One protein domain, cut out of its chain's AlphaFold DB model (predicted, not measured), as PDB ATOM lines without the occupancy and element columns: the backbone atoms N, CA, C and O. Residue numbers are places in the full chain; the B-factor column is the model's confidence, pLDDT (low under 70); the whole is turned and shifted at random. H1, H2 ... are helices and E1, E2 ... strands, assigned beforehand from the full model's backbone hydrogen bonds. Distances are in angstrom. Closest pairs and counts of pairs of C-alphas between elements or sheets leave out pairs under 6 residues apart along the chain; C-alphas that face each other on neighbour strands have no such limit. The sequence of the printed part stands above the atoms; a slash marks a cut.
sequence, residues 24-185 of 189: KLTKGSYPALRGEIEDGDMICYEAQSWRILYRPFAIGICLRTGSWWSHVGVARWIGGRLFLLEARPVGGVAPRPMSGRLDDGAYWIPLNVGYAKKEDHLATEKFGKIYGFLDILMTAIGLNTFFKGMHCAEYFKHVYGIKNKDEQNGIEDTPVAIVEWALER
ATOM      1  N   LYS A  24      -2.731  51.076  34.546       95.12
ATOM      2  CA  LYS A  24      -3.541  50.635  33.410       95.12
ATOM      3  C   LYS A  24      -4.273  51.815  32.776       95.12
ATOM      4  O   LYS A  24      -5.126  52.455  33.394       95.12
ATOM      5  N   LEU A  25      -3.978  52.070  31.512       95.44
ATOM      6  CA  LEU A  25      -4.621  53.065  30.670       95.44
ATOM      7  C   LEU A  25      -5.806  52.435  29.936       95.44
ATOM      8  O   LEU A  25      -5.653  51.605  29.045       95.44
ATOM      9  N   THR A  26      -7.004  52.869  30.300       94.75
ATOM     10  CA  THR A  26      -8.272  52.555  29.631       94.75
ATOM     11  C   THR A  26      -8.935  53.862  29.214       94.75
ATOM     12  O   THR A  26      -8.514  54.929  29.655       94.75
ATOM     13  N   LYS A  27     -10.018  53.821  28.428       94.88
ATOM     14  CA  LYS A  27     -10.794  55.044  28.141       94.88
ATOM     15  C   LYS A  27     -11.234  55.788  29.411       94.88
ATOM     16  O   LYS A  27     -11.284  57.011  29.389       94.88
ATOM     17  N   GLY A  28     -11.524  55.059  30.492       95.62
ATOM     18  CA  GLY A  28     -11.949  55.638  31.768       95.62
ATOM     19  C   GLY A  28     -10.802  56.224  32.595       95.62
ATOM     20  O   GLY A  28     -10.933  57.324  33.116       95.62
ATOM     21  N   SER A  29      -9.669  55.523  32.695       96.38
ATOM     22  CA  SER A  29      -8.527  55.967  33.516       96.38
ATOM     23  C   SER A  29      -7.594  56.949  32.802       96.38
ATOM     24  O   SER A  29      -6.925  57.754  33.449       96.38
ATOM     25  N   TYR A  30      -7.552  56.923  31.469       97.06
ATOM     26  CA  TYR A  30      -6.630  57.730  30.672       97.06
ATOM     27  C   TYR A  30      -6.739  59.246  30.906       97.06
ATOM     28  O   TYR A  30      -5.690  59.875  31.018       97.06
ATOM     29  N   PRO A  31      -7.932  59.868  31.016       97.19
ATOM     30  CA  PRO A  31      -8.022  61.302  31.289       97.19
ATOM     31  C   PRO A  31      -7.325  61.728  32.586       97.19
ATOM     32  O   PRO A  31      -6.711  62.790  32.603       97.19
ATOM     33  N   ALA A  32      -7.388  60.896  33.631       96.56
ATOM     34  CA  ALA A  32      -6.745  61.167  34.914       96.56
ATOM     35  C   ALA A  32      -5.229  60.931  34.854       96.56
ATOM     36  O   ALA A  32      -4.458  61.763  35.313       96.56
ATOM     37  N   LEU A  33      -4.804  59.827  34.230       96.62
ATOM     38  CA  LEU A  33      -3.399  59.408  34.233       96.62
ATOM     39  C   LEU A  33      -2.542  60.111  33.178       96.62
ATOM     40  O   LEU A  33      -1.331  60.209  33.344       96.62
ATOM     41  N   ARG A  34      -3.128  60.597  32.072       97.00
ATOM     42  CA  ARG A  34      -2.334  61.092  30.934       97.00
ATOM     43  C   ARG A  34      -1.399  62.235  31.305       97.00
ATOM     44  O   ARG A  34      -0.350  62.328  30.692       97.00
ATOM     45  N   GLY A  35      -1.779  63.087  32.260       96.75
ATOM     46  CA  GLY A  35      -0.975  64.239  32.675       96.75
ATOM     47  C   GLY A  35       0.322  63.857  33.389       96.75
ATOM     48  O   GLY A  35       1.233  64.671  33.437       96.75
ATOM     49  N   GLU A  36       0.409  62.629  33.899       96.44
ATOM     50  CA  GLU A  36       1.610  62.099  34.550       96.44
ATOM     51  C   GLU A  36       2.566  61.411  33.563       96.44
ATOM     52  O   GLU A  36       3.693  61.080  33.925       96.44
ATOM     53  N   ILE A  37       2.113  61.150  32.331       97.38
ATOM     54  CA  ILE A  37       2.919  60.481  31.310       97.38
ATOM     55  C   ILE A  37       3.897  61.496  30.730       97.38
ATOM     56  O   ILE A  37       3.484  62.530  30.202       97.38
ATOM     57  N   GLU A  38       5.180  61.169  30.770       97.38
ATOM     58  CA  GLU A  38       6.250  61.997  30.227       97.38
ATOM     59  C   GLU A  38       6.704  61.499  28.852       97.38
ATOM     60  O   GLU A  38       6.444  60.360  28.447       97.38
ATOM     61  N   ASP A  39       7.393  62.372  28.115       97.94
ATOM     62  CA  ASP A  39       8.094  61.965  26.903       97.94
ATOM     63  C   ASP A  39       9.102  60.860  27.230       97.94
ATOM     64  O   ASP A  39       9.872  60.963  28.182       97.94
ATOM     65  N   GLY A  40       9.091  59.800  26.428       97.38
ATOM     66  CA  GLY A  40       9.954  58.643  26.616       97.38
ATOM     67  C   GLY A  40       9.338  57.507  27.423       97.38
ATOM     68  O   GLY A  40       9.745  56.359  27.243       97.38
ATOM     69  N   ASP A  41       8.317  57.757  28.238       97.88
ATOM     70  CA  ASP A  41       7.700  56.682  29.012       97.88
ATOM     71  C   ASP A  41       7.250  55.518  28.117       97.88
ATOM     72  O   ASP A  41       6.837  55.693  26.966       97.88
ATOM     73  N   MET A  42       7.332  54.298  28.642       97.81
ATOM     74  CA  MET A  42       6.915  53.131  27.877       97.81
ATOM     75  C   MET A  42       5.409  52.945  27.986       97.81
ATOM     76  O   MET A  42       4.820  53.024  29.064       97.81
ATOM     77  N   ILE A  43       4.804  52.613  26.852       97.50
ATOM     78  CA  ILE A  43       3.444  52.099  26.780       97.50
ATOM     79  C   ILE A  43       3.524  50.676  26.242       97.50
ATOM     80  O   ILE A  43       4.107  50.441  25.183       97.50
ATOM     81  N   CYS A  44       2.939  49.725  26.957       95.19
ATOM     82  CA  CYS A  44       2.942  48.317  26.582       95.19
ATOM     83  C   CYS A  44       1.529  47.723  26.571       95.19
ATOM     84  O   CYS A  44       0.605  48.226  27.214       95.19
ATOM     85  N   TYR A  45       1.357  46.653  25.796       91.88
ATOM     86  CA  TYR A  45       0.071  45.990  25.580       91.88
ATOM     87  C   TYR A  45       0.169  44.493  25.834       91.88
ATOM     88  O   TYR A  45       1.186  43.859  25.539       91.88
ATOM     89  N   GLU A  46      -0.937  43.922  26.301       87.38
ATOM     90  CA  GLU A  46      -1.112  42.479  26.399       87.38
ATOM     91  C   GLU A  46      -1.599  41.886  25.060       87.38
ATOM     92  O   GLU A  46      -2.210  42.563  24.233       87.38
ATOM     93  N   ALA A  47      -1.368  40.598  24.800       74.06
ATOM     94  CA  ALA A  47      -1.871  39.939  23.585       74.06
ATOM     95  C   ALA A  47      -3.397  39.799  23.529       74.06
ATOM     96  O   ALA A  47      -3.963  39.698  22.439       74.06
ATOM     97  N   GLN A  48      -4.085  39.813  24.676       63.38
ATOM     98  CA  GLN A  48      -5.554  39.825  24.690       63.38
ATOM     99  C   GLN A  48      -6.113  41.137  24.144       63.38
ATOM    100  O   GLN A  48      -7.250  41.146  23.659       63.38
ATOM    101  N   SER A  49      -5.275  42.177  24.176       59.34
ATOM    102  CA  SER A  49      -5.590  43.563  23.899       59.34
ATOM    103  C   SER A  49      -5.418  43.976  22.432       59.34
ATOM    104  O   SER A  49      -5.159  45.138  22.132       59.34
ATOM    105  N   TRP A  50      -5.450  43.031  21.497       58.31
ATOM    106  CA  TRP A  50      -5.331  43.326  20.071       58.31
ATOM    107  C   TRP A  50      -6.610  42.904  19.344       58.31
ATOM    108  O   TRP A  50      -7.161  41.832  19.615       58.31
ATOM    109  N   ARG A  51      -7.059  43.728  18.376       60.53
ATOM    110  CA  ARG A  51      -8.172  43.408  17.455       60.53
ATOM    111  C   ARG A  51      -8.064  41.952  16.989       60.53
ATOM    112  O   ARG A  51      -6.975  41.512  16.622       60.53
ATOM    113  N   ILE A  52      -9.202  41.250  16.931       56.56
ATOM    114  CA  ILE A  52      -9.325  39.808  16.615       56.56
ATOM    115  C   ILE A  52      -8.390  39.339  15.494       56.56
ATOM    116  O   ILE A  52      -7.779  38.282  15.616       56.56
ATOM    117  N   LEU A  53      -8.233  40.145  14.441       57.25
ATOM    118  CA  LEU A  53      -7.412  39.817  13.276       57.25
ATOM    119  C   LEU A  53      -5.933  39.545  13.604       57.25
ATOM    120  O   LEU A  53      -5.285  38.770  12.910       57.25
ATOM    121  N   TYR A  54      -5.398  40.151  14.661       65.25
ATOM    122  CA  TYR A  54      -3.989  40.019  15.028       65.25
ATOM    123  C   TYR A  54      -3.751  39.135  16.256       65.25
ATOM    124  O   TYR A  54      -2.601  38.902  16.636       65.25
ATOM    125  N   ARG A  55      -4.823  38.613  16.867       68.38
ATOM    126  CA  ARG A  55      -4.730  37.703  18.016       68.38
ATOM    127  C   ARG A  55      -3.872  36.464  17.746       68.38
ATOM    128  O   ARG A  55      -3.081  36.146  18.626       68.38
ATOM    129  N   PRO A  56      -3.950  35.785  16.584       69.38
ATOM    130  CA  PRO A  56      -3.115  34.609  16.333       69.38
ATOM    131  C   PRO A  56      -1.614  34.916  16.416       69.38
ATOM    132  O   PRO A  56      -0.863  34.158  17.023       69.38
ATOM    133  N   PHE A  57      -1.188  36.066  15.884       70.06
ATOM    134  CA  PHE A  57       0.209  36.504  15.940       70.06
ATOM    135  C   PHE A  57       0.636  36.854  17.361       70.06
ATOM    136  O   PHE A  57       1.683  36.404  17.819       70.06
ATOM    137  N   ALA A  58      -0.197  37.615  18.075       70.00
ATOM    138  CA  ALA A  58       0.072  37.974  19.459       70.00
ATOM    139  C   ALA A  58       0.180  36.718  20.346       70.00
ATOM    140  O   ALA A  58       1.112  36.607  21.131       70.00
ATOM    141  N   ILE A  59      -0.699  35.727  20.150       72.12
ATOM    142  CA  ILE A  59      -0.636  34.428  20.836       72.12
ATOM    143  C   ILE A  59       0.653  33.676  20.485       72.12
ATOM    144  O   ILE A  59       1.292  33.140  21.384       72.12
ATOM    145  N   GLY A  60       1.063  33.647  19.213       71.44
ATOM    146  CA  GLY A  60       2.317  33.012  18.795       71.44
ATOM    147  C   GLY A  60       3.543  33.623  19.480       71.44
ATOM    148  O   GLY A  60       4.386  32.889  19.998       71.44
ATOM    149  N   ILE A  61       3.596  34.958  19.563       70.56
ATOM    150  CA  ILE A  61       4.625  35.677  20.329       70.56
ATOM    151  C   ILE A  61       4.566  35.240  21.792       70.56
ATOM    152  O   ILE A  61       5.582  34.807  22.320       70.56
ATOM    153  N   CYS A  62       3.389  35.262  22.422       74.31
ATOM    154  CA  CYS A  62       3.242  34.892  23.830       74.31
ATOM    155  C   CYS A  62       3.647  33.454  24.145       74.31
ATOM    156  O   CYS A  62       4.224  33.192  25.196       74.31
ATOM    157  N   LEU A  63       3.342  32.512  23.253       75.75
ATOM    158  CA  LEU A  63       3.736  31.115  23.416       75.75
ATOM    159  C   LEU A  63       5.251  30.951  23.300       75.75
ATOM    160  O   LEU A  63       5.832  30.184  24.062       75.75
ATOM    161  N   ARG A  64       5.890  31.684  22.380       76.31
ATOM    162  CA  ARG A  64       7.344  31.643  22.192       76.31
ATOM    163  C   ARG A  64       8.099  32.341  23.322       76.31
ATOM    164  O   ARG A  64       9.147  31.857  23.727       76.31
ATOM    165  N   THR A  65       7.585  33.467  23.809       73.88
ATOM    166  CA  THR A  65       8.243  34.284  24.840       73.88
ATOM    167  C   THR A  65       7.809  33.930  26.261       73.88
ATOM    168  O   THR A  65       8.376  34.452  27.213       73.88
ATOM    169  N   GLY A  66       6.787  33.084  26.429       76.44
ATOM    170  CA  GLY A  66       6.210  32.767  27.738       76.44
ATOM    171  C   GLY A  66       5.542  33.963  28.432       76.44
ATOM    172  O   GLY A  66       5.359  33.932  29.646       76.44
ATOM    173  N   SER A  67       5.183  35.023  27.698       82.62
ATOM    174  CA  SER A  67       4.742  36.304  28.269       82.62
ATOM    175  C   SER A  67       3.540  36.898  27.544       82.62
ATOM    176  O   SER A  67       3.389  36.703  26.349       82.62
ATOM    177  N   TRP A  68       2.692  37.667  28.239       82.06
ATOM    178  CA  TRP A  68       1.537  38.344  27.625       82.06
ATOM    179  C   TRP A  68       1.876  39.634  26.908       82.06
ATOM    180  O   TRP A  68       1.038  40.126  26.155       82.06
ATOM    181  N   TRP A  69       3.071  40.177  27.127       88.62
ATOM    182  CA  TRP A  69       3.495  41.386  26.446       88.62
ATOM    183  C   TRP A  69       3.593  41.111  24.949       88.62
ATOM    184  O   TRP A  69       4.384  40.285  24.496       88.62
ATOM    185  N   SER A  70       2.746  41.790  24.183       87.50
ATOM    186  CA  SER A  70       2.631  41.617  22.734       87.50
ATOM    187  C   SER A  70       3.203  42.802  21.972       87.50
ATOM    188  O   SER A  70       3.582  42.675  20.807       87.50
ATOM    189  N   HIS A  71       3.255  43.964  22.622       92.12
ATOM    190  CA  HIS A  71       3.626  45.202  21.976       92.12
ATOM    191  C   HIS A  71       4.154  46.233  22.967       92.12
ATOM    192  O   HIS A  71       3.709  46.288  24.114       92.12
ATOM    193  N   VAL A  72       5.062  47.073  22.483       95.25
ATOM    194  CA  VAL A  72       5.656  48.194  23.211       95.25
ATOM    195  C   VAL A  72       5.797  49.394  22.279       95.25
ATOM    196  O   VAL A  72       5.955  49.235  21.066       95.25
ATOM    197  N   GLY A  73       5.780  50.590  22.851       96.88
ATOM    198  CA  GLY A  73       6.117  51.827  22.164       96.88
ATOM    199  C   GLY A  73       6.496  52.928  23.147       96.88
ATOM    200  O   GLY A  73       6.506  52.722  24.362       96.88
ATOM    201  N   VAL A  74       6.828  54.091  22.596       98.25
ATOM    202  CA  VAL A  74       7.359  55.240  23.338       98.25
ATOM    203  C   VAL A  74       6.321  56.356  23.380       98.25
ATOM    204  O   VAL A  74       5.787  56.748  22.342       98.25
ATOM    205  N   ALA A  75       6.019  56.866  24.567       98.19
ATOM    206  CA  ALA A  75       5.137  58.005  24.767       98.19
ATOM    207  C   ALA A  75       5.785  59.298  24.247       98.19
ATOM    208  O   ALA A  75       6.966  59.552  24.482       98.19
ATOM    209  N   ARG A  76       5.009  60.120  23.533       97.94
ATOM    210  CA  ARG A  76       5.468  61.412  23.016       97.94
ATOM    211  C   ARG A  76       4.356  62.454  22.976       97.94
ATOM    212  O   ARG A  76       3.335  62.260  22.316       97.94
ATOM    213  N   TRP A  77       4.569  63.594  23.611       97.75
ATOM    214  CA  TRP A  77       3.728  64.777  23.519       97.75
ATOM    215  C   TRP A  77       4.050  65.598  22.272       97.75
ATOM    216  O   TRP A  77       5.170  66.050  22.066       97.75
ATOM    217  N   ILE A  78       3.036  65.833  21.437       96.62
ATOM    218  CA  ILE A  78       3.135  66.665  20.233       96.62
ATOM    219  C   ILE A  78       1.916  67.586  20.202       96.62
ATOM    220  O   ILE A  78       0.777  67.122  20.129       96.62
ATOM    221  N   GLY A  79       2.138  68.901  20.296       95.50
ATOM    222  CA  GLY A  79       1.061  69.899  20.232       95.50
ATOM    223  C   GLY A  79      -0.057  69.679  21.264       95.50
ATOM    224  O   GLY A  79      -1.236  69.729  20.916       95.50
ATOM    225  N   GLY A  80       0.292  69.350  22.516       96.81
ATOM    226  CA  GLY A  80      -0.677  69.120  23.604       96.81
ATOM    227  C   GLY A  80      -1.461  67.802  23.512       96.81
ATOM    228  O   GLY A  80      -2.412  67.570  24.270       96.81
ATOM    229  N   ARG A  81      -1.082  66.914  22.588       97.88
ATOM    230  CA  ARG A  81      -1.654  65.574  22.437       97.88
ATOM    231  C   ARG A  81      -0.584  64.524  22.698       97.88
ATOM    232  O   ARG A  81       0.540  64.662  22.230       97.88
ATOM    233  N   LEU A  82      -0.957  63.473  23.422       98.31
ATOM    234  CA  LEU A  82      -0.086  62.332  23.656       98.31
ATOM    235  C   LEU A  82      -0.217  61.337  22.501       98.31
ATOM    236  O   LEU A  82      -1.321  60.893  22.157       98.31
ATOM    237  N   PHE A  83       0.922  60.974  21.940       98.31
ATOM    238  CA  PHE A  83       1.081  59.967  20.912       98.31
ATOM    239  C   PHE A  83       1.878  58.788  21.459       98.31
ATOM    240  O   PHE A  83       2.715  58.929  22.346       98.31
ATOM    241  N   LEU A  84       1.613  57.626  20.882       97.75
ATOM    242  CA  LEU A  84       2.451  56.452  20.960       97.75
ATOM    243  C   LEU A  84       3.295  56.390  19.687       97.75
ATOM    244  O   LEU A  84       2.749  56.311  18.584       97.75
ATOM    245  N   LEU A  85       4.613  56.434  19.832       97.69
ATOM    246  CA  LEU A  85       5.544  56.122  18.759       97.69
ATOM    247  C   LEU A  85       5.750  54.606  18.761       97.69
ATOM    248  O   LEU A  85       6.285  54.048  19.718       97.69
ATOM    249  N   GLU A  86       5.291  53.934  17.712       95.81
ATOM    250  CA  GLU A  86       5.287  52.471  17.638       95.81
ATOM    251  C   GLU A  86       5.566  51.983  16.215       95.81
ATOM    252  O   GLU A  86       5.219  52.644  15.233       95.81
ATOM    253  N   ALA A  87       6.145  50.786  16.115       92.62
ATOM    254  CA  ALA A  87       6.278  50.042  14.868       92.62
ATOM    255  C   ALA A  87       5.182  48.977  14.785       92.62
ATOM    256  O   ALA A  87       5.158  48.056  15.602       92.62
ATOM    257  N   ARG A  88       4.282  49.064  13.799       86.88
ATOM    258  CA  ARG A  88       3.170  48.108  13.644       86.88
ATOM    259  C   ARG A  88       3.179  47.381  12.304       86.88
ATOM    260  O   ARG A  88       3.495  48.020  11.303       86.88
ATOM    261  N   PRO A  89       2.675  46.128  12.253       79.00
ATOM    262  CA  PRO A  89       2.504  45.377  11.006       79.00
ATOM    263  C   PRO A  89       1.815  46.176   9.897       79.00
ATOM    264  O   PRO A  89       2.234  46.141   8.746       79.00
ATOM    265  N   VAL A  90       0.787  46.947  10.261       80.56
ATOM    266  CA  VAL A  90       0.079  47.839   9.343       80.56
ATOM    267  C   VAL A  90       0.445  49.285   9.645       80.56
ATOM    268  O   VAL A  90       0.205  49.791  10.744       80.56
ATOM    269  N   GLY A  91       0.995  49.959   8.637       83.62
ATOM    270  CA  GLY A  91       1.352  51.374   8.698       83.62
ATOM    271  C   GLY A  91       2.745  51.674   9.258       83.62
ATOM    272  O   GLY A  91       3.048  52.854   9.411       83.62
ATOM    273  N   GLY A  92       3.560  50.652   9.547       89.25
ATOM    274  CA  GLY A  92       4.981  50.807   9.862       89.25
ATOM    275  C   GLY A  92       5.260  51.563  11.161       89.25
ATOM    276  O   GLY A  92       4.438  51.560  12.083       89.25
ATOM    277  N   VAL A  93       6.433  52.195  11.222       93.81
ATOM    278  CA  VAL A  93       6.829  53.101  12.308       93.81
ATOM    279  C   VAL A  93       6.152  54.454  12.122       93.81
ATOM    280  O   VAL A  93       6.392  55.145  11.128       93.81
ATOM    281  N   ALA A  94       5.308  54.847  13.074       95.94
ATOM    282  CA  ALA A  94       4.608  56.125  13.017       95.94
ATOM    283  C   ALA A  94       4.068  56.562  14.390       95.94
ATOM    284  O   ALA A  94       3.780  55.710  15.235       95.94
ATOM    285  N   PRO A  95       3.826  57.871  14.590       97.19
ATOM    286  CA  PRO A  95       3.092  58.369  15.745       97.19
ATOM    287  C   PRO A  95       1.603  58.025  15.632       97.19
ATOM    288  O   PRO A  95       0.977  58.188  14.577       97.19
ATOM    289  N   ARG A  96       1.006  57.568  16.733       95.94
ATOM    290  CA  ARG A  96      -0.410  57.185  16.811       95.94
ATOM    291  C   ARG A  96      -1.064  57.856  18.018       95.94
ATOM    292  O   ARG A  96      -0.528  57.739  19.113       95.94
ATOM    293  N   PRO A  97      -2.194  58.567  17.863       97.00
ATOM    294  CA  PRO A  97      -2.841  59.227  18.995       97.00
ATOM    295  C   PRO A  97      -3.207  58.214  20.080       97.00
ATOM    296  O   PRO A  97      -3.905  57.238  19.791       97.00
ATOM    297  N   MET A  98      -2.776  58.456  21.321       96.06
ATOM    298  CA  MET A  98      -2.972  57.489  22.404       96.06
ATOM    299  C   MET A  98      -4.457  57.261  22.704       96.06
ATOM    300  O   MET A  98      -4.865  56.140  22.978       96.06
ATOM    301  N   SER A  99      -5.299  58.289  22.550       95.00
ATOM    302  CA  SER A  99      -6.754  58.188  22.746       95.00
ATOM    303  C   SER A  99      -7.426  57.117  21.877       95.00
ATOM    304  O   SER A  99      -8.404  56.509  22.305       95.00
ATOM    305  N   GLY A 100      -6.894  56.852  20.679       92.19
ATOM    306  CA  GLY A 100      -7.394  55.812  19.776       92.19
ATOM    307  C   GLY A 100      -6.849  54.414  20.069       92.19
ATOM    308  O   GLY A 100      -7.127  53.496  19.305       92.19
ATOM    309  N   ARG A 101      -6.033  54.252  21.119       91.06
ATOM    310  CA  ARG A 101      -5.281  53.025  21.440       91.06
ATOM    311  C   ARG A 101      -5.579  52.473  22.831       91.06
ATOM    312  O   ARG A 101      -4.747  51.786  23.410       91.06
ATOM    313  N   LEU A 102      -6.762  52.779  23.355       91.62
ATOM    314  CA  LEU A 102      -7.189  52.426  24.713       91.62
ATOM    315  C   LEU A 102      -8.319  51.396  24.756       91.62
ATOM    316  O   LEU A 102      -8.692  50.987  25.853       91.62
ATOM    317  N   ASP A 103      -8.886  51.018  23.602       84.44
ATOM    318  CA  ASP A 103     -10.037  50.099  23.512       84.44
ATOM    319  C   ASP A 103      -9.789  48.797  24.269       84.44
ATOM    320  O   ASP A 103     -10.664  48.276  24.952       84.44
ATOM    321  N   ASP A 104      -8.555  48.334  24.186       79.56
ATOM    322  CA  ASP A 104      -8.138  47.037  24.662       79.56
ATOM    323  C   ASP A 104      -7.290  47.106  25.957       79.56
ATOM    324  O   ASP A 104      -6.820  46.090  26.477       79.56
ATOM    325  N   GLY A 105      -7.104  48.315  26.496       89.06
ATOM    326  CA  GLY A 105      -6.217  48.592  27.622       89.06
ATOM    327  C   GLY A 105      -4.732  48.599  27.239       89.06
ATOM    328  O   GLY A 105      -4.258  47.778  26.457       89.06
ATOM    329  N   ALA A 106      -3.990  49.535  27.819       94.50
ATOM    330  CA  ALA A 106      -2.533  49.586  27.773       94.50
ATOM    331  C   ALA A 106      -1.987  49.732  29.195       94.50
ATOM    332  O   ALA A 106      -2.729  50.108  30.102       94.50
ATOM    333  N   TYR A 107      -0.702  49.485  29.394       95.56
ATOM    334  CA  TYR A 107      -0.018  49.796  30.645       95.56
ATOM    335  C   TYR A 107       1.047  50.839  30.383       95.56
ATOM    336  O   TYR A 107       1.727  50.815  29.358       95.56
ATOM    337  N   TRP A 108       1.150  51.772  31.314       96.94
ATOM    338  CA  TRP A 108       2.165  52.804  31.316       96.94
ATOM    339  C   TRP A 108       3.271  52.438  32.301       96.94
ATOM    340  O   TRP A 108       3.001  52.061  33.440       96.94
ATOM    341  N   ILE A 109       4.520  52.553  31.859       96.88
ATOM    342  CA  ILE A 109       5.701  52.364  32.697       96.88
ATOM    343  C   ILE A 109       6.468  53.694  32.723       96.88
ATOM    344  O   ILE A 109       7.025  54.073  31.688       96.88
ATOM    345  N   PRO A 110       6.491  54.411  33.866       96.50
ATOM    346  CA  PRO A 110       7.202  55.680  33.983       96.50
ATOM    347  C   PRO A 110       8.703  55.419  34.022       96.50
ATOM    348  O   PRO A 110       9.211  54.861  34.997       96.50
ATOM    349  N   LEU A 111       9.412  55.783  32.961       95.00
ATOM    350  CA  LEU A 111      10.817  55.430  32.813       95.00
ATOM    351  C   LEU A 111      11.729  56.488  33.424       95.00
ATOM    352  O   LEU A 111      11.607  57.671  33.146       95.00
ATOM    353  N   ASN A 112      12.723  56.051  34.190       90.38
ATOM    354  CA  ASN A 112      13.814  56.887  34.682       90.38
ATOM    355  C   ASN A 112      14.991  56.917  33.694       90.38
ATOM    356  O   ASN A 112      16.155  56.835  34.088       90.38
ATOM    357  N   VAL A 113      14.694  56.952  32.395       87.19
ATOM    358  CA  VAL A 113      15.695  57.167  31.349       87.19
ATOM    359  C   VAL A 113      15.406  58.499  30.680       87.19
ATOM    360  O   VAL A 113      14.276  58.767  30.286       87.19
ATOM    361  N   GLY A 114      16.420  59.358  30.592       87.06
ATOM    362  CA  GLY A 114      16.259  60.675  29.987       87.06
ATOM    363  C   GLY A 114      15.815  60.551  28.531       87.06
ATOM    364  O   GLY A 114      16.481  59.885  27.741       87.06
ATOM    365  N   TYR A 115      14.708  61.206  28.186       93.75
ATOM    366  CA  TYR A 115      14.269  61.372  26.806       93.75
ATOM    367  C   TYR A 115      14.611  62.785  26.346       93.75
ATOM    368  O   TYR A 115      14.018  63.765  26.799       93.75
ATOM    369  N   ALA A 116      15.607  62.903  25.474       94.44
ATOM    370  CA  ALA A 116      16.109  64.179  25.001       94.44
ATOM    371  C   ALA A 116      16.036  64.273  23.472       94.44
ATOM    372  O   ALA A 116      15.478  63.433  22.765       94.44
ATOM    373  N   LYS A 117      16.631  65.343  22.936       94.56
ATOM    374  CA  LYS A 117      16.683  65.611  21.493       94.56
ATOM    375  C   LYS A 117      17.316  64.463  20.693       94.56
ATOM    376  O   LYS A 117      16.982  64.278  19.527       94.56
ATOM    377  N   LYS A 118      18.237  63.709  21.301       96.19
ATOM    378  CA  LYS A 118      18.878  62.555  20.664       96.19
ATOM    379  C   LYS A 118      17.871  61.421  20.454       96.19
ATOM    380  O   LYS A 118      17.772  60.911  19.345       96.19
ATOM    381  N   GLU A 119      17.116  61.063  21.485       96.88
ATOM    382  CA  GLU A 119      16.106  60.002  21.444       96.88
ATOM    383  C   GLU A 119      14.951  60.392  20.511       96.88
ATOM    384  O   GLU A 119      14.473  59.563  19.741       96.88
ATOM    385  N   ASP A 120      14.563  61.672  20.497       96.06
ATOM    386  CA  ASP A 120      13.579  62.218  19.552       96.06
ATOM    387  C   ASP A 120      14.058  62.108  18.091       96.06
ATOM    388  O   ASP A 120      13.309  61.691  17.203       96.06
ATOM    389  N   HIS A 121      15.341  62.394  17.834       96.50
ATOM    390  CA  HIS A 121      15.940  62.201  16.515       96.50
ATOM    391  C   HIS A 121      15.941  60.724  16.098       96.50
ATOM    392  O   HIS A 121      15.494  60.406  14.999       96.50
ATOM    393  N   LEU A 122      16.371  59.816  16.980       95.75
ATOM    394  CA  LEU A 122      16.376  58.372  16.710       95.75
ATOM    395  C   LEU A 122      14.957  57.832  16.465       95.75
ATOM    396  O   LEU A 122      14.722  57.060  15.537       95.75
ATOM    397  N   ALA A 123      13.977  58.288  17.247       95.06
ATOM    398  CA  ALA A 123      12.577  57.921  17.068       95.06
ATOM    399  C   ALA A 123      12.040  58.338  15.692       95.06
ATOM    400  O   ALA A 123      11.413  57.541  14.989       95.06
ATOM    401  N   THR A 124      12.317  59.573  15.281       95.50
ATOM    402  CA  THR A 124      11.818  60.124  14.014       95.50
ATOM    403  C   THR A 124      12.571  59.600  12.789       95.50
ATOM    404  O   THR A 124      11.964  59.468  11.727       95.50
ATOM    405  N   GLU A 125      13.842  59.203  12.927       95.56
ATOM    406  CA  GLU A 125      14.683  58.656  11.845       95.56
ATOM    407  C   GLU A 125      14.061  57.422  11.166       95.56
ATOM    408  O   GLU A 125      14.337  57.118  10.003       95.56
ATOM    409  N   LYS A 126      13.224  56.673  11.891       93.31
ATOM    410  CA  LYS A 126      12.604  55.441  11.388       93.31
ATOM    411  C   LYS A 126      11.178  55.630  10.896       93.31
ATOM    412  O   LYS A 126      10.597  54.656  10.423       93.31
ATOM    413  N   PHE A 127      10.609  56.833  10.964       94.56
ATOM    414  CA  PHE A 127       9.236  57.068  10.516       94.56
ATOM    415  C   PHE A 127       9.038  56.653   9.055       94.56
ATOM    416  O   PHE A 127       9.866  56.914   8.187       94.56
ATOM    417  N   GLY A 128       7.929  55.962   8.792       89.69
ATOM    418  CA  GLY A 128       7.613  55.418   7.472       89.69
ATOM    419  C   GLY A 128       8.317  54.100   7.138       89.69
ATOM    420  O   GLY A 128       7.964  53.483   6.132       89.69
ATOM    421  N   LYS A 129       9.248  53.605   7.972       86.94
ATOM    422  CA  LYS A 129       9.792  52.255   7.781       86.94
ATOM    423  C   LYS A 129       8.685  51.216   7.886       86.94
ATOM    424  O   LYS A 129       7.892  51.214   8.830       86.94
ATOM    425  N   ILE A 130       8.656  50.328   6.900       83.75
ATOM    426  CA  ILE A 130       7.679  49.252   6.807       83.75
ATOM    427  C   ILE A 130       8.033  48.173   7.829       83.75
ATOM    428  O   ILE A 130       9.197  47.874   8.093       83.75
ATOM    429  N   TYR A 131       6.997  47.596   8.413       71.69
ATOM    430  CA  TYR A 131       7.123  46.489   9.338       71.69
ATOM    431  C   TYR A 131       7.355  45.183   8.570       71.69
ATOM    432  O   TYR A 131       6.695  44.933   7.560       71.69
ATOM    433  N   GLY A 132       8.256  44.330   9.056       67.44
ATOM    434  CA  GLY A 132       8.555  43.028   8.452       67.44
ATOM    435  C   GLY A 132       7.416  42.032   8.646       67.44
ATOM    436  O   GLY A 132       7.498  41.138   9.478       67.44
ATOM    437  N   PHE A 133       6.306  42.176   7.917       62.28
ATOM    438  CA  PHE A 133       5.160  41.268   8.063       62.28
ATOM    439  C   PHE A 133       5.534  39.813   7.736       62.28
ATOM    440  O   PHE A 133       5.153  38.891   8.455       62.28
ATOM    441  N   LEU A 134       6.330  39.622   6.678       57.59
ATOM    442  CA  LEU A 134       6.889  38.319   6.316       57.59
ATOM    443  C   LEU A 134       7.834  37.794   7.404       57.59
ATOM    444  O   LEU A 134       7.820  36.600   7.682       57.59
ATOM    445  N   ASP A 135       8.578  38.676   8.070       63.97
ATOM    446  CA  ASP A 135       9.479  38.296   9.157       63.97
ATOM    447  C   ASP A 135       8.715  37.814  10.394       63.97
ATOM    448  O   ASP A 135       9.137  36.832  10.999       63.97
ATOM    449  N   ILE A 136       7.549  38.389  10.732       60.50
ATOM    450  CA  ILE A 136       6.685  37.821  11.787       60.50
ATOM    451  C   ILE A 136       6.250  36.413  11.413       60.50
ATOM    452  O   ILE A 136       6.312  35.519  12.254       60.50
ATOM    453  N   LEU A 137       5.766  36.218  10.184       63.19
ATOM    454  CA  LEU A 137       5.256  34.916   9.764       63.19
ATOM    455  C   LEU A 137       6.369  33.864   9.815       63.19
ATOM    456  O   LEU A 137       6.156  32.791  10.371       63.19
ATOM    457  N   MET A 138       7.560  34.210   9.319       63.59
ATOM    458  CA  MET A 138       8.762  33.373   9.361       63.59
ATOM    459  C   MET A 138       9.216  33.097  10.801       63.59
ATOM    460  O   MET A 138       9.475  31.949  11.155       63.59
ATOM    461  N   THR A 139       9.209  34.113  11.668       60.09
ATOM    462  CA  THR A 139       9.544  33.975  13.097       60.09
ATOM    463  C   THR A 139       8.548  33.068  13.821       60.09
ATOM    464  O   THR A 139       8.943  32.237  14.642       60.09
ATOM    465  N   ALA A 140       7.258  33.185  13.500       57.78
ATOM    466  CA  ALA A 140       6.201  32.360  14.073       57.78
ATOM    467  C   ALA A 140       6.349  30.874  13.697       57.78
ATOM    468  O   ALA A 140       6.015  30.016  14.511       57.78
ATOM    469  N   ILE A 141       6.896  30.565  12.515       64.25
ATOM    470  CA  ILE A 141       7.181  29.189  12.061       64.25
ATOM    471  C   ILE A 141       8.633  28.741  12.308       64.25
ATOM    472  O   ILE A 141       9.008  27.642  11.911       64.25
ATOM    473  N   GLY A 142       9.447  29.555  12.990       52.88
ATOM    474  CA  GLY A 142      10.812  29.199  13.387       52.88
ATOM    475  C   GLY A 142      11.868  29.286  12.280       52.88
ATOM    476  O   GLY A 142      12.928  28.682  12.422       52.88
ATOM    477  N   LEU A 143      11.603  30.021  11.200       55.94
ATOM    478  CA  LEU A 143      12.566  30.265  10.125       55.94
ATOM    479  C   LEU A 143      13.334  31.574  10.349       55.94
ATOM    480  O   LEU A 143      12.777  32.557  10.839       55.94
ATOM    481  N   ASN A 144      14.614  31.585   9.960       46.50
ATOM    482  CA  ASN A 144      15.451  32.785  10.008       46.50
ATOM    483  C   ASN A 144      14.884  33.861   9.075       46.50
ATOM    484  O   ASN A 144      14.589  33.604   7.905       46.50
ATOM    485  N   THR A 145      14.726  35.063   9.612       49.94
ATOM    486  CA  THR A 145      14.212  36.226   8.896       49.94
ATOM    487  C   THR A 145      15.267  36.739   7.917       49.94
ATOM    488  O   THR A 145      16.452  36.818   8.235       49.94
ATOM    489  N   PHE A 146      14.846  37.045   6.689       39.94
ATOM    490  CA  PHE A 146      15.724  37.560   5.629       39.94
ATOM    491  C   PHE A 146      15.472  39.048   5.342       39.94
ATOM    492  O   PHE A 146      16.281  39.679   4.660       39.94
ATOM    493  N   PHE A 147      14.362  39.623   5.825       49.50
ATOM    494  CA  PHE A 147      13.965  40.984   5.482       49.50
ATOM    495  C   PHE A 147      14.280  42.001   6.590       49.50
ATOM    496  O   PHE A 147      14.393  41.699   7.772       49.50
ATOM    497  N   LYS A 148      14.485  43.252   6.156       59.00
ATOM    498  CA  LYS A 148      14.901  44.407   6.971       59.00
ATOM    499  C   LYS A 148      13.707  45.116   7.628       59.00
ATOM    500  O   LYS A 148      13.631  46.348   7.595       59.00
ATOM    501  N   GLY A 149      12.727  44.360   8.122       62.88
ATOM    502  CA  GLY A 149      11.617  44.922   8.887       62.88
ATOM    503  C   GLY A 149      12.091  45.569  10.189       62.88
ATOM    504  O   GLY A 149      13.192  45.296  10.648       62.88
ATOM    505  N   MET A 150      11.268  46.444  10.772       78.19
ATOM    506  CA  MET A 150      11.488  46.941  12.133       78.19
ATOM    507  C   MET A 150      10.311  46.551  13.020       78.19
ATOM    508  O   MET A 150       9.184  47.011  12.819       78.19
ATOM    509  N   HIS A 151      10.579  45.690  13.993       87.94
ATOM    510  CA  HIS A 151       9.628  45.239  14.995       87.94
ATOM    511  C   HIS A 151       9.486  46.251  16.140       87.94
ATOM    512  O   HIS A 151      10.269  47.187  16.285       87.94
ATOM    513  N   CYS A 152       8.464  46.078  16.982       91.56
ATOM    514  CA  CYS A 152       8.187  47.013  18.078       91.56
ATOM    515  C   CYS A 152       9.299  47.065  19.139       91.56
ATOM    516  O   CYS A 152       9.678  48.157  19.559       91.56
ATOM    517  N   ALA A 153       9.861  45.911  19.512       90.88
ATOM    518  CA  ALA A 153      10.996  45.829  20.430       90.88
ATOM    519  C   ALA A 153      12.264  46.442  19.812       90.88
ATOM    520  O   ALA A 153      12.913  47.268  20.446       90.88
ATOM    521  N   GLU A 154      12.560  46.122  18.550       91.19
ATOM    522  CA  GLU A 154      13.695  46.683  17.801       91.19
ATOM    523  C   GLU A 154      13.600  48.208  17.671       91.19
ATOM    524  O   GLU A 154      14.585  48.916  17.861       91.19
ATOM    525  N   TYR A 155      12.403  48.734  17.385       94.50
ATOM    526  CA  TYR A 155      12.167  50.174  17.340       94.50
ATOM    527  C   TYR A 155      12.415  50.820  18.702       94.50
ATOM    528  O   TYR A 155      13.140  51.809  18.786       94.50
ATOM    529  N   PHE A 156      11.867  50.248  19.776       95.50
ATOM    530  CA  PHE A 156      12.085  50.762  21.126       95.50
ATOM    531  C   PHE A 156      13.580  50.780  21.482       95.50
ATOM    532  O   PHE A 156      14.102  51.791  21.947       95.50
ATOM    533  N   LYS A 157      14.298  49.690  21.189       93.88
ATOM    534  CA  LYS A 157      15.749  49.607  21.387       93.88
ATOM    535  C   LYS A 157      16.501  50.646  20.579       93.88
ATOM    536  O   LYS A 157      17.402  51.281  21.114       93.88
ATOM    537  N   HIS A 158      16.108  50.854  19.326       94.06
ATOM    538  CA  HIS A 158      16.701  51.870  18.472       94.06
ATOM    539  C   HIS A 158      16.561  53.275  19.074       94.06
ATOM    540  O   HIS A 158      17.556  53.994  19.137       94.06
ATOM    541  N   VAL A 159      15.372  53.636  19.576       95.56
ATOM    542  CA  VAL A 159      15.130  54.933  20.241       95.56
ATOM    543  C   VAL A 159      16.077  55.140  21.423       95.56
ATOM    544  O   VAL A 159      16.629  56.224  21.582       95.56
ATOM    545  N   TYR A 160      16.299  54.091  22.213       94.50
ATOM    546  CA  TYR A 160      17.107  54.147  23.432       94.50
ATOM    547  C   TYR A 160      18.575  53.739  23.254       94.50
ATOM    548  O   TYR A 160      19.317  53.673  24.234       94.50
ATOM    549  N   GLY A 161      19.018  53.452  22.026       91.12
ATOM    550  CA  GLY A 161      20.373  52.960  21.758       91.12
ATOM    551  C   GLY A 161      20.713  51.651  22.485       91.12
ATOM    552  O   GLY A 161      21.871  51.430  22.843       91.12
ATOM    553  N   ILE A 162      19.714  50.804  22.742       89.00
ATOM    554  CA  ILE A 162      19.885  49.505  23.397       89.00
ATOM    555  C   ILE A 162      20.427  48.506  22.374       89.00
ATOM    556  O   ILE A 162      19.882  48.354  21.281       89.00
ATOM    557  N   LYS A 163      21.485  47.798  22.759       83.56
ATOM    558  CA  LYS A 163      22.173  46.820  21.914       83.56
ATOM    559  C   LYS A 163      21.381  45.524  21.724       83.56
ATOM    560  O   LYS A 163      20.591  45.125  22.588       83.56
ATOM    561  N   ASN A 164      21.612  44.854  20.596       73.81
ATOM    562  CA  ASN A 164      21.025  43.549  20.290       73.81
ATOM    563  C   ASN A 164      21.704  42.411  21.046       73.81
ATOM    564  O   ASN A 164      22.854  42.548  21.434       73.81
ATOM    565  N   LYS A 165      20.983  41.311  21.310       65.75
ATOM    566  CA  LYS A 165      21.467  40.182  22.136       65.75
ATOM    567  C   LYS A 165      22.757  39.540  21.608       65.75
ATOM    568  O   LYS A 165      23.524  38.981  22.385       65.75
ATOM    569  N   ASP A 166      22.968  39.589  20.301       62.66
ATOM    570  CA  ASP A 166      24.199  39.176  19.623       62.66
ATOM    571  C   ASP A 166      25.392  40.109  19.913       62.66
ATOM    572  O   ASP A 166      26.540  39.750  19.657       62.66
ATOM    573  N   GLU A 167      25.145  41.264  20.530       60.25
ATOM    574  CA  GLU A 167      26.142  42.172  21.081       60.25
ATOM    575  C   GLU A 167      26.278  41.996  22.608       60.25
ATOM    576  O   GLU A 167      25.341  41.640  23.327       60.25
ATOM    577  N   GLN A 168      27.468  42.282  23.144       44.88
ATOM    578  CA  GLN A 168      27.756  42.148  24.576       44.88
ATOM    579  C   GLN A 168      26.774  42.977  25.434       44.88
ATOM    580  O   GLN A 168      26.679  44.196  25.265       44.88
ATOM    581  N   ASN A 169      26.087  42.318  26.378       56.84
ATOM    582  CA  ASN A 169      25.035  42.880  27.248       56.84
ATOM    583  C   ASN A 169      23.761  43.355  26.522       56.84
ATOM    584  O   ASN A 169      23.057  44.235  27.020       56.84
ATOM    585  N   GLY A 170      23.467  42.808  25.343       69.56
ATOM    586  CA  GLY A 170      22.250  43.132  24.615       69.56
ATOM    587  C   GLY A 170      20.991  42.436  25.122       69.56
ATOM    588  O   GLY A 170      21.035  41.458  25.867       69.56
ATOM    589  N   ILE A 171      19.848  42.950  24.676       78.69
ATOM    590  CA  ILE A 171      18.516  42.485  25.083       78.69
ATOM    591  C   ILE A 171      17.845  41.790  23.902       78.69
ATOM    592  O   ILE A 171      18.031  42.196  22.749       78.69
ATOM    593  N   GLU A 172      17.071  40.740  24.182       81.44
ATOM    594  CA  GLU A 172      16.238  40.081  23.175       81.44
ATOM    595  C   GLU A 172      15.290  41.062  22.481       81.44
ATOM    596  O   GLU A 172      14.720  41.952  23.111       81.44
ATOM    597  N   ASP A 173      15.059  40.850  21.187       84.81
ATOM    598  CA  ASP A 173      14.082  41.598  20.386       84.81
ATOM    599  C   ASP A 173      12.643  41.130  20.648       84.81
ATOM    600  O   ASP A 173      11.852  40.886  19.737       84.81
ATOM    601  N   THR A 174      12.291  40.990  21.927       87.00
ATOM    602  CA  THR A 174      10.971  40.548  22.375       87.00
ATOM    603  C   THR A 174      10.314  41.616  23.251       87.00
ATOM    604  O   THR A 174      10.990  42.283  24.037       87.00
ATOM    605  N   PRO A 175       8.980  41.792  23.173       90.00
ATOM    606  CA  PRO A 175       8.281  42.742  24.036       90.00
ATOM    607  C   PRO A 175       8.505  42.475  25.530       90.00
ATOM    608  O   PRO A 175       8.612  43.422  26.300       90.00
ATOM    609  N   VAL A 176       8.609  41.204  25.942       90.44
ATOM    610  CA  VAL A 176       8.840  40.845  27.349       90.44
ATOM    611  C   VAL A 176      10.184  41.347  27.856       90.44
ATOM    612  O   VAL A 176      10.210  42.004  28.889       90.44
ATOM    613  N   ALA A 177      11.266  41.130  27.106       89.75
ATOM    614  CA  ALA A 177      12.597  41.544  27.531       89.75
ATOM    615  C   ALA A 177      12.699  43.074  27.641       89.75
ATOM    616  O   ALA A 177      13.343  43.605  28.544       89.75
ATOM    617  N   ILE A 178      11.996  43.794  26.764       93.25
ATOM    618  CA  ILE A 178      11.900  45.255  26.807       93.25
ATOM    619  C   ILE A 178      11.076  45.747  27.996       93.25
ATOM    620  O   ILE A 178      11.477  46.700  28.662       93.25
ATOM    621  N   VAL A 179       9.958  45.091  28.305       94.12
ATOM    622  CA  VAL A 179       9.166  45.432  29.491       94.12
ATOM    623  C   VAL A 179       9.944  45.144  30.775       94.12
ATOM    624  O   VAL A 179       9.937  45.974  31.678       94.12
ATOM    625  N   GLU A 180      10.656  44.024  30.867       92.00
ATOM    626  CA  GLU A 180      11.496  43.703  32.028       92.00
ATOM    627  C   GLU A 180      12.617  44.732  32.211       92.00
ATOM    628  O   GLU A 180      12.766  45.292  33.299       92.00
ATOM    629  N   TRP A 181      13.307  45.090  31.125       92.94
ATOM    630  CA  TRP A 181      14.292  46.174  31.124       92.94
ATOM    631  C   TRP A 181      13.715  47.505  31.622       92.94
ATOM    632  O   TRP A 181      14.369  48.229  32.381       92.94
ATOM    633  N   ALA A 182      12.491  47.832  31.206       94.44
ATOM    634  CA  ALA A 182      11.793  49.043  31.616       94.44
ATOM    635  C   ALA A 182      11.382  49.008  33.087       94.44
ATOM    636  O   ALA A 182      11.530  50.006  33.792       94.44
ATOM    637  N   LEU A 183      10.906  47.861  33.571       93.44
ATOM    638  CA  LEU A 183      10.479  47.678  34.955       93.44
ATOM    639  C   LEU A 183      11.625  47.878  35.946       93.44
ATOM    640  O   LEU A 183      11.397  48.428  37.023       93.44
ATOM    641  N   GLU A 184      12.849  47.489  35.592       91.75
ATOM    642  CA  GLU A 184      14.064  47.758  36.378       91.75
ATOM    643  C   GLU A 184      14.407  49.250  36.478       91.75
ATOM    644  O   GLU A 184      15.115  49.660  37.395       91.75
ATOM    645  N   ARG A 185      13.899  50.057  35.544       93.31
ATOM    646  CA  ARG A 185      14.199  51.487  35.379       93.31
ATOM    647  C   ARG A 185      12.992  52.367  35.671       93.31
ATOM    648  O   ARG A 185      12.948  53.507  35.226       93.31
TER     649      ARG A 185
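This is residues 24 to 185 of the 189 residues of an uncharacterized protein of Candidatus Kentron sp. UNK (UniProt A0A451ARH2). A strongly twisted wall of five strands has three helices, H4, H6 and H7, packed over one face, with H6 between the other two; short H3 lies on the opposite face, beside the strands. H1 and H2 graze the sheet, and H5 packs on H2, off the sheet. The printed part has 162 residues, with seven named helices and five named strands in the order H1 E1 H2 E2 E3 E4 H3 E5 H4 H5 H6 H7. The sheet, E4 E3 E2 E1 E5, is antiparallel; the class is mixed, helices and strands. The whole is compact, with a radius of gyration of the C-alphas of 14.9 A, and spans 43 by 35 by 30 A.

Residues 24 to 25 pair, antiparallel, with residues 106 to 107 of E5, residues 106 to 109. H1, residues 30 to 36, only grazes the sheet. E1, residues 42 to 46, is the antiparallel neighbour of E5, with N 44 and O 107 within hydrogen-bond range at 2.9 A. H2, residues 52 to 65, only grazes the sheet. E2, residues 69 to 78, pairs with E1 (N 43 and O 73, 3.0 A). E3, residues 81 to 88, forms hairpins with E2 (N 76 and O 83, 2.8 A) and with E4, residues 92 to 97 (N 84 and O 96, 2.8 A). E2, E3 and E4 are a meander, each strand the antiparallel neighbour of the one before. H3, residues 98 to 101, has a height over the sheet of 5.5 A, over none of its strands. H4, residues 117 to 125, H6, residues 152 to 160, and H7, residues 175 to 183, are on the opposite face from H3, making two layers, helices on one face of a sheet. H6 runs along the strands, at 25 degrees to E2 on the local plane, at a height over the sheet of 7.9 A. H4 and H6 touch, closest at the C-alphas of Ala 123 and Val 159, 5.1 A apart. H6 and H7 touch, closest at the C-alphas of Ala 153 and Pro 175, 5.5 A apart. H5, residues 133 to 140, is not on the sheet; it touches residues 57 to 61 of H2, closest at the C-alphas of Gly 60 and Ala 140, 6.1 A apart. Every O i to N i+4 pair is within hydrogen-bond range in H4, H5, H6 and H7, against 8 of 10 in H2 and 1 of 3 in H1, where 2 of 4 O i to N i+3 pairs are; H3 is too short for an i+4 pair.

H1 begins at C-alpha 30, (-6.630, 57.730, 30.672). E2 measures 26.0 A, H2 20.2 A and E3 20.1 A from first to last C-alpha. H7 ends at C-alpha 183, (10.479, 47.678, 34.955).

The C-alphas farthest apart, those of Ala 32 and Leu 143, are 44.1 A apart. The printed part has no cut. The links H5 to H6 and H6 to H7 are long. Confidence is under 70 at residues 48 to 56, 132 to 149 and 165 to 170.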